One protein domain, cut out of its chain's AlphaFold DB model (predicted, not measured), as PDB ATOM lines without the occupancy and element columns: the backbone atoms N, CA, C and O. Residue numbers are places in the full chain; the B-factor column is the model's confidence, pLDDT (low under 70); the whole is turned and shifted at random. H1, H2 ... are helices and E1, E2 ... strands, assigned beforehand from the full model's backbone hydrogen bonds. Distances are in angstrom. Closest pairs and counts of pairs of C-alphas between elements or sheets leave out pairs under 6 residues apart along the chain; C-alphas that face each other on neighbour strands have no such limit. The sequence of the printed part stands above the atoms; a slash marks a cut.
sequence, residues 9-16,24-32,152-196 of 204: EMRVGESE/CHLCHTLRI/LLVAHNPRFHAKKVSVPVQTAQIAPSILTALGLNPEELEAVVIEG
ATOM      1  N   GLU A   9       2.308  19.992  -4.123       54.94
ATOM      2  CA  GLU A   9       0.910  20.256  -4.469       54.94
ATOM      3  C   GLU A   9      -0.001  19.199  -3.832       54.94
ATOM      4  O   GLU A   9       0.292  17.998  -3.858       54.94
ATOM      5  N   MET A  10      -1.141  19.638  -3.306       73.06
ATOM      6  CA  MET A  10      -2.126  18.782  -2.655       73.06
ATOM      7  C   MET A  10      -3.399  18.691  -3.500       73.06
ATOM      8  O   MET A  10      -3.933  19.691  -3.982       73.06
ATOM      9  N   ARG A  11      -3.927  17.475  -3.673       67.50
ATOM     10  CA  ARG A  11      -5.262  17.260  -4.253       67.50
ATOM     11  C   ARG A  11      -6.220  16.735  -3.193       67.50
ATOM     12  O   ARG A  11      -5.890  15.801  -2.465       67.50
ATOM     13  N   VAL A  12      -7.410  17.321  -3.144       67.56
ATOM     14  CA  VAL A  12      -8.509  16.928  -2.259       67.56
ATOM     15  C   VAL A  12      -9.632  16.353  -3.121       67.56
ATOM     16  O   VAL A  12     -10.036  16.989  -4.093       67.56
ATOM     17  N   GLY A  13     -10.094  15.140  -2.815       56.75
ATOM     18  CA  GLY A  13     -11.132  14.441  -3.583       56.75
ATOM     19  C   GLY A  13     -12.447  14.252  -2.818       56.75
ATOM     20  O   GLY A  13     -12.427  14.099  -1.598       56.75
ATOM     21  N   GLU A  14     -13.551  14.195  -3.569       48.28
ATOM     22  CA  GLU A  14     -14.928  13.880  -3.139       48.28
ATOM     23  C   GLU A  14     -15.393  12.563  -3.800       48.28
ATOM     24  O   GLU A  14     -14.907  12.219  -4.882       48.28
ATOM     25  N   SER A  15     -16.348  11.845  -3.195       43.47
ATOM     26  CA  SER A  15     -17.083  10.739  -3.839       43.47
ATOM     27  C   SER A  15     -18.577  11.056  -3.935       43.47
ATOM     28  O   SER A  15     -19.130  11.640  -3.007       43.47
ATOM     29  N   GLU A  16     -19.251  10.588  -4.989       47.66
ATOM     30  CA  GLU A  16     -20.708  10.709  -5.134       47.66
ATOM     31  C   GLU A  16     -21.464  10.080  -3.943       47.66
ATOM     32  O   GLU A  16     -21.237   8.923  -3.593       47.66
ATOM     33  N   CYS A  24     -15.057   7.230   5.985       49.03
ATOM     34  CA  CYS A  24     -13.695   6.716   5.977       49.03
ATOM     35  C   CYS A  24     -12.761   7.840   5.507       49.03
ATOM     36  O   CYS A  24     -12.897   8.338   4.386       49.03
ATOM     37  N   HIS A  25     -11.847   8.275   6.374       60.56
ATOM     38  CA  HIS A  25     -10.809   9.238   6.015       60.56
ATOM     39  C   HIS A  25      -9.654   8.469   5.372       60.56
ATOM     40  O   HIS A  25      -9.092   7.565   5.988       60.56
ATOM     41  N   LEU A  26      -9.298   8.813   4.136       59.19
ATOM     42  CA  LEU A  26      -8.236   8.142   3.398       59.19
ATOM     43  C   LEU A  26      -7.203   9.174   2.954       59.19
ATOM     44  O   LEU A  26      -7.463  10.007   2.091       59.19
ATOM     45  N   CYS A  27      -6.016   9.118   3.551       61.91
ATOM     46  CA  CYS A  27      -4.874   9.925   3.143       61.91
ATOM     47  C   CYS A  27      -3.880   9.023   2.413       61.91
ATOM     48  O   CYS A  27      -3.315   8.111   3.013       61.91
ATOM     49  N   HIS A  28      -3.654   9.287   1.129       65.81
ATOM     50  CA  HIS A  28      -2.588   8.650   0.368       65.81
ATOM     51  C   HIS A  28      -1.425   9.626   0.236       65.81
ATOM     52  O   HIS A  28      -1.538  10.685  -0.381       65.81
ATOM     53  N   THR A  29      -0.287   9.239   0.797       61.16
ATOM     54  CA  THR A  29       0.988   9.916   0.579       61.16
ATOM     55  C   THR A  29       2.006   8.888   0.128       61.16
ATOM     56  O   THR A  29       2.061   7.776   0.654       61.16
ATOM     57  N   LEU A  30       2.843   9.269  -0.828       60.47
ATOM     58  CA  LEU A  30       4.115   8.586  -1.030       60.47
ATOM     59  C   LEU A  30       5.131   9.175  -0.041       60.47
ATOM     60  O   LEU A  30       4.985  10.319   0.398       60.47
ATOM     61  N   ARG A  31       6.112   8.373   0.382       55.00
ATOM     62  CA  ARG A  31       7.101   8.787   1.393       55.00
ATOM     63  C   ARG A  31       8.315   9.476   0.770       55.00
ATOM     64  O   ARG A  31       8.836  10.402   1.377       55.00
ATOM     65  N   ILE A  32       8.751   9.013  -0.400       57.03
ATOM     66  CA  ILE A  32       9.965   9.469  -1.092       57.03
ATOM     67  C   ILE A  32       9.712   9.398  -2.603       57.03
ATOM     68  O   ILE A  32       9.012   8.483  -3.054       57.03
ATOM     69  N   LEU A 152       3.583  12.922  -4.492       84.00
ATOM     70  CA  LEU A 152       2.149  13.176  -4.535       84.00
ATOM     71  C   LEU A 152       1.517  13.088  -3.134       84.00
ATOM     72  O   LEU A 152       1.775  12.139  -2.385       84.00
ATOM     73  N   LEU A 153       0.636  14.046  -2.831       88.44
ATOM     74  CA  LEU A 153      -0.254  14.037  -1.673       88.44
ATOM     75  C   LEU A 153      -1.718  14.122  -2.127       88.44
ATOM     76  O   LEU A 153      -2.127  15.090  -2.775       88.44
ATOM     77  N   VAL A 154      -2.512  13.116  -1.752       90.38
ATOM     78  CA  VAL A 154      -3.961  13.087  -1.978       90.38
ATOM     79  C   VAL A 154      -4.683  12.857  -0.657       90.38
ATOM     80  O   VAL A 154      -4.464  11.847   0.014       90.38
ATOM     81  N   ALA A 155      -5.584  13.774  -0.314       87.88
ATOM     82  CA  ALA A 155      -6.495  13.627   0.812       87.88
ATOM     83  C   ALA A 155      -7.911  13.343   0.303       87.88
ATOM     84  O   ALA A 155      -8.414  14.025  -0.590       87.88
ATOM     85  N   HIS A 156      -8.562  12.338   0.876       85.81
ATOM     86  CA  HIS A 156      -9.920  11.956   0.523       85.81
ATOM     87  C   HIS A 156     -10.786  11.814   1.774       85.81
ATOM     88  O   HIS A 156     -10.435  11.122   2.735       85.81
ATOM     89  N   ASN A 157     -11.955  12.444   1.720       83.06
ATOM     90  CA  ASN A 157     -13.018  12.315   2.700       83.06
ATOM     91  C   ASN A 157     -14.349  12.492   1.960       83.06
ATOM     92  O   ASN A 157     -14.477  13.466   1.222       83.06
ATOM     93  N   PRO A 158     -15.357  11.633   2.188       83.19
ATOM     94  CA  PRO A 158     -16.693  11.804   1.609       83.19
ATOM     95  C   PRO A 158     -17.353  13.165   1.885       83.19
ATOM     96  O   PRO A 158     -18.332  13.509   1.238       83.19
ATOM     97  N   ARG A 159     -16.863  13.916   2.879       81.75
ATOM     98  CA  ARG A 159     -17.349  15.254   3.237       81.75
ATOM     99  C   ARG A 159     -16.552  16.398   2.609       81.75
ATOM    100  O   ARG A 159     -16.934  17.549   2.791       81.75
ATOM    101  N   PHE A 160     -15.427  16.119   1.954       84.06
ATOM    102  CA  PHE A 160     -14.648  17.161   1.296       84.06
ATOM    103  C   PHE A 160     -15.233  17.482  -0.067       84.06
ATOM    104  O   PHE A 160     -15.623  16.582  -0.800       84.06
ATOM    105  N   HIS A 161     -15.201  18.762  -0.428       84.50
ATOM    106  CA  HIS A 161     -15.389  19.179  -1.809       84.50
ATOM    107  C   HIS A 161     -14.098  18.973  -2.592       84.50
ATOM    108  O   HIS A 161     -13.013  19.355  -2.136       84.50
ATOM    109  N   ALA A 162     -14.215  18.389  -3.782       88.50
ATOM    110  CA  ALA A 162     -13.060  18.149  -4.634       88.50
ATOM    111  C   ALA A 162     -12.384  19.474  -5.032       88.50
ATOM    112  O   ALA A 162     -13.020  20.367  -5.596       88.50
ATOM    113  N   LYS A 163     -11.078  19.598  -4.771       89.88
ATOM    114  CA  LYS A 163     -10.281  20.767  -5.165       89.88
ATOM    115  C   LYS A 163      -8.795  20.453  -5.316       89.88
ATOM    116  O   LYS A 163      -8.272  19.489  -4.757       89.88
ATOM    117  N   LYS A 164      -8.097  21.310  -6.062       91.50
ATOM    118  CA  LYS A 164      -6.633  21.337  -6.125       91.50
ATOM    119  C   LYS A 164      -6.128  22.495  -5.266       91.50
ATOM    120  O   LYS A 164      -6.548  23.627  -5.477       91.50
ATOM    121  N   VAL A 165      -5.216  22.203  -4.347       90.12
ATOM    122  CA  VAL A 165      -4.516  23.192  -3.528       90.12
ATOM    123  C   VAL A 165      -3.074  23.258  -4.035       90.12
ATOM    124  O   VAL A 165      -2.306  22.309  -3.884       90.12
ATOM    125  N   SER A 166      -2.722  24.368  -4.686       89.56
ATOM    126  CA  SER A 166      -1.376  24.610  -5.243       89.56
ATOM    127  C   SER A 166      -0.465  25.385  -4.280       89.56
ATOM    128  O   SER A 166       0.543  25.946  -4.697       89.56
ATOM    129  N   VAL A 167      -0.821  25.428  -2.992       88.81
ATOM    130  CA  VAL A 167       0.046  25.971  -1.943       88.81
ATOM    131  C   VAL A 167       1.113  24.928  -1.603       88.81
ATOM    132  O   VAL A 167       0.750  23.775  -1.370       88.81
ATOM    133  N   PRO A 168       2.395  25.317  -1.534       88.25
ATOM    134  CA  PRO A 168       3.453  24.529  -0.921       88.25
ATOM    135  C   PRO A 168       3.086  23.860   0.404       88.25
ATOM    136  O   PRO A 168       2.723  24.538   1.364       88.25
ATOM    137  N   VAL A 169       3.248  22.537   0.487       91.06
ATOM    138  CA  VAL A 169       3.119  21.803   1.760       91.06
ATOM    139  C   VAL A 169       4.252  20.810   2.000       91.06
ATOM    140  O   VAL A 169       4.754  20.203   1.061       91.06
ATOM    141  N   GLN A 170       4.591  20.572   3.267       89.88
ATOM    142  CA  GLN A 170       5.608  19.612   3.702       89.88
ATOM    143  C   GLN A 170       4.985  18.295   4.193       89.88
ATOM    144  O   GLN A 170       3.870  18.261   4.713       89.88
ATOM    145  N   THR A 171       5.731  17.184   4.106       89.88
ATOM    146  CA  THR A 171       5.340  15.881   4.701       89.88
ATOM    147  C   THR A 171       5.031  15.977   6.192       89.88
ATOM    148  O   THR A 171       4.139  15.274   6.664       89.88
ATOM    149  N   ALA A 172       5.758  16.830   6.920       91.19
ATOM    150  CA  ALA A 172       5.598  17.011   8.360       91.19
ATOM    151  C   ALA A 172       4.160  17.408   8.734       91.19
ATOM    152  O   ALA A 172       3.646  16.962   9.754       91.19
ATOM    153  N   GLN A 173       3.465  18.141   7.857       94.44
ATOM    154  CA  GLN A 173       2.100  18.626   8.088       94.44
ATOM    155  C   GLN A 173       1.039  17.513   8.063       94.44
ATOM    156  O   GLN A 173      -0.101  17.729   8.479       94.44
ATOM    157  N   ILE A 174       1.380  16.302   7.600       93.12
ATOM    158  CA  ILE A 174       0.438  15.177   7.513       93.12
ATOM    159  C   ILE A 174       0.034  14.691   8.911       93.12
ATOM    160  O   ILE A 174      -1.154  14.512   9.171       93.12
ATOM    161  N   ALA A 175       0.995  14.508   9.821       93.75
ATOM    162  CA  ALA A 175       0.726  14.016  11.174       93.75
ATOM    163  C   ALA A 175      -0.236  14.922  11.981       93.75
ATOM    164  O   ALA A 175      -1.269  14.411  12.422       93.75
ATOM    165  N   PRO A 176      -0.001  16.246  12.122       96.00
ATOM    166  CA  PRO A 176      -0.930  17.120  12.840       96.00
ATOM    167  C   PRO A 176      -2.306  17.211  12.158       96.00
ATOM    168  O   PRO A 176      -3.331  17.328  12.831       96.00
ATOM    169  N   SER A 177      -2.361  17.087  10.826       94.25
ATOM    170  CA  SER A 177      -3.631  17.046  10.086       94.25
ATOM    171  C   SER A 177      -4.447  15.790  10.396       94.25
ATOM    172  O   SER A 177      -5.662  15.873  10.558       94.25
ATOM    173  N   ILE A 178      -3.793  14.629  10.511       92.62
ATOM    174  CA  ILE A 178      -4.456  13.372  10.886       92.62
ATOM    175  C   ILE A 178      -5.022  13.468  12.304       92.62
ATOM    176  O   ILE A 178      -6.172  13.092  12.511       92.62
ATOM    177  N   LEU A 179      -4.254  14.001  13.262       93.94
ATOM    178  CA  LEU A 179      -4.738  14.176  14.634       93.94
ATOM    179  C   LEU A 179      -5.972  15.078  14.684       93.94
ATOM    180  O   LEU A 179      -6.987  14.684  15.253       93.94
ATOM    181  N   THR A 180      -5.931  16.208  13.975       92.69
ATOM    182  CA  THR A 180      -7.087  17.107  13.843       92.69
ATOM    183  C   THR A 180      -8.304  16.378  13.262       92.69
ATOM    184  O   THR A 180      -9.403  16.473  13.805       92.69
ATOM    185  N   ALA A 181      -8.118  15.583  12.201       90.06
ATOM    186  CA  ALA A 181      -9.199  14.812  11.581       90.06
ATOM    187  C   ALA A 181      -9.817  13.754  12.516       90.06
ATOM    188  O   ALA A 181     -10.972  13.374  12.324       90.06
ATOM    189  N   LEU A 182      -9.049  13.264  13.492       91.06
ATOM    190  CA  LEU A 182      -9.487  12.319  14.523       91.06
ATOM    191  C   LEU A 182     -10.081  13.015  15.761       91.06
ATOM    192  O   LEU A 182     -10.516  12.331  16.684       91.06
ATOM    193  N   GLY A 183     -10.111  14.353  15.792       92.81
ATOM    194  CA  GLY A 183     -10.548  15.130  16.954       92.81
ATOM    195  C   GLY A 183      -9.537  15.144  18.106       92.81
ATOM    196  O   GLY A 183      -9.919  15.414  19.242       92.81
ATOM    197  N   LEU A 184      -8.272  14.826  17.827       96.44
ATOM    198  CA  LEU A 184      -7.164  14.856  18.780       96.44
ATOM    199  C   LEU A 184      -6.404  16.180  18.672       96.44
ATOM    200  O   LEU A 184      -6.371  16.796  17.605       96.44
ATOM    201  N   ASN A 185      -5.767  16.602  19.766       96.44
ATOM    202  CA  ASN A 185      -4.952  17.812  19.781       96.44
ATOM    203  C   ASN A 185      -3.589  17.562  19.095       96.44
ATOM    204  O   ASN A 185      -2.816  16.736  19.581       96.44
ATOM    205  N   PRO A 186      -3.243  18.271  18.001       96.31
ATOM    206  CA  PRO A 186      -1.952  18.112  17.331       96.31
ATOM    207  C   PRO A 186      -0.738  18.440  18.205       96.31
ATOM    208  O   PRO A 186       0.330  17.867  17.994       96.31
ATOM    209  N   GLU A 187      -0.900  19.332  19.187       96.62
ATOM    210  CA  GLU A 187       0.169  19.737  20.111       96.62
ATOM    211  C   GLU A 187       0.549  18.631  21.111       96.62
ATOM    212  O   GLU A 187       1.539  18.761  21.826       96.62
ATOM    213  N   GLU A 188      -0.182  17.510  21.140       95.81
ATOM    214  CA  GLU A 188       0.244  16.307  21.870       95.81
ATOM    215  C   GLU A 188       1.470  15.631  21.228       95.81
ATOM    216  O   GLU A 188       2.139  14.823  21.873       95.81
ATOM    217  N   LEU A 189       1.803  15.962  19.972       95.44
ATOM    218  CA  LEU A 189       3.062  15.555  19.352       95.44
ATOM    219  C   LEU A 189       4.154  16.571  19.671       95.44
ATOM    220  O   LEU A 189       4.158  17.683  19.146       95.44
ATOM    221  N   GLU A 190       5.151  16.145  20.442       96.25
ATOM    222  CA  GLU A 190       6.299  16.984  20.798       96.25
ATOM    223  C   GLU A 190       6.996  17.577  19.560       96.25
ATOM    224  O   GLU A 190       7.321  18.759  19.538       96.25
ATOM    225  N   ALA A 191       7.133  16.795  18.482       91.44
ATOM    226  CA  ALA A 191       7.718  17.267  17.226       91.44
ATOM    227  C   ALA A 191       6.922  18.420  16.584       91.44
ATOM    228  O   ALA A 191       7.520  19.335  16.030       91.44
ATOM    229  N   VAL A 192       5.587  18.426  16.694       95.19
ATOM    230  CA  VAL A 192       4.752  19.528  16.180       95.19
ATOM    231  C   VAL A 192       5.059  20.820  16.933       95.19
ATOM    232  O   VAL A 192       5.196  21.867  16.305       95.19
ATOM    233  N   VAL A 193       5.230  20.728  18.253       95.88
ATOM    234  CA  VAL A 193       5.559  21.869  19.117       95.88
ATOM    235  C   VAL A 193       6.987  22.359  18.871       95.88
ATOM    236  O   VAL A 193       7.196  23.557  18.698       95.88
ATOM    237  N   ILE A 194       7.963  21.447  18.816       92.50
ATOM    238  CA  ILE A 194       9.380  21.777  18.597       92.50
ATOM    239  C   ILE A 194       9.595  22.408  17.218       92.50
ATOM    240  O   ILE A 194      10.312  23.398  17.100       92.50
ATOM    241  N   GLU A 195       8.987  21.841  16.174       89.75
ATOM    242  CA  GLU A 195       9.208  22.267  14.787       89.75
ATOM    243  C   GLU A 195       8.248  23.383  14.341       89.75
ATOM    244  O   GLU A 195       8.418  23.939  13.258       89.75
ATOM    245  N   GLY A 196       7.227  23.715  15.142       94.62
ATOM    246  CA  GLY A 196       6.186  24.679  14.764       94.62
ATOM    247  C   GLY A 196       5.350  24.217  13.564       94.62
ATOM    248  O   GLY A 196       4.893  25.033  12.757       94.62
TER     249      GLY A 196
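AT A GLANCE: This is residues 9 to 16, 24 to 32 and 152 to 196 of the 204 residues of an uncharacterized protein of Endogone sp. FLAS-F59071 (UniProt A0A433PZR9). A small four-stranded sheet, E2, E3, E1 and E4, makes one end of an elongated model, helix H1 stands in the middle and only grazes the sheet, and the short helix H2 lies beyond H1 at the other end. The 62 printed residues hold four named strands and then two named helices, E1 E2 E3 E4 H1 H2. The sheet is mixed, in the order E2 E3 E1 E4, and the class is mixed, helices and strands. The whole is only just compact, close to loose, with a radius of gyration of the C-alphas of 12.5 A and spans of 38 by 25 by 19 A.

HOW THE PARTS SIT: Strand E1, residues 9 to 13, is parallel to E3, residues 153 to 156, at 18 degrees, with N 11 and O 153 3.1 A apart. Edge strand E2, residues 26 to 29, is antiparallel to E3 at 175 degrees, with N 156 and O 26 2.8 A apart. Edge strand E4, residues 163 to 169, is antiparallel to E1 at 149 degrees, with N 12 and O 163 2.8 A apart. Helix H1, residues 171 to 181, only grazes the sheet, with its residues 171 to 178. Helix H2, residues 190 to 195, is not on the sheet. H1 and H2 are close but not clearly touching, the closest C-alphas being those of Pro 176 and Val 192, 7.0 A apart; they run opposite ways at a steep tilt of 47 degrees. Every O i to N i+4 pair is within hydrogen-bond range in H2, and 5 of 7 in H1.

IN THESE COORDINATES: E1 begins at C-alpha 9 (0.910, 20.256, -4.469) and is 13.4 A long. E4 is 15.1 A long. H1 is 16.1 A long; H2 ends at C-alpha 195 (9.208, 22.267, 14.787).

THE WHOLE: The two C-alphas farthest apart, Glu 16 and Ile 194, are 39.9 A apart. Residues 17 to 23 and 33 to 151 are not printed, with C-alpha gaps of 13.7 A and 9.3 A. The link from E4 to H1 is tight; those from E3 to E4 and H1 to H2 are short. The pLDDT is under 70 at residue 9, residues 11 to 16 and residues 24 to 32.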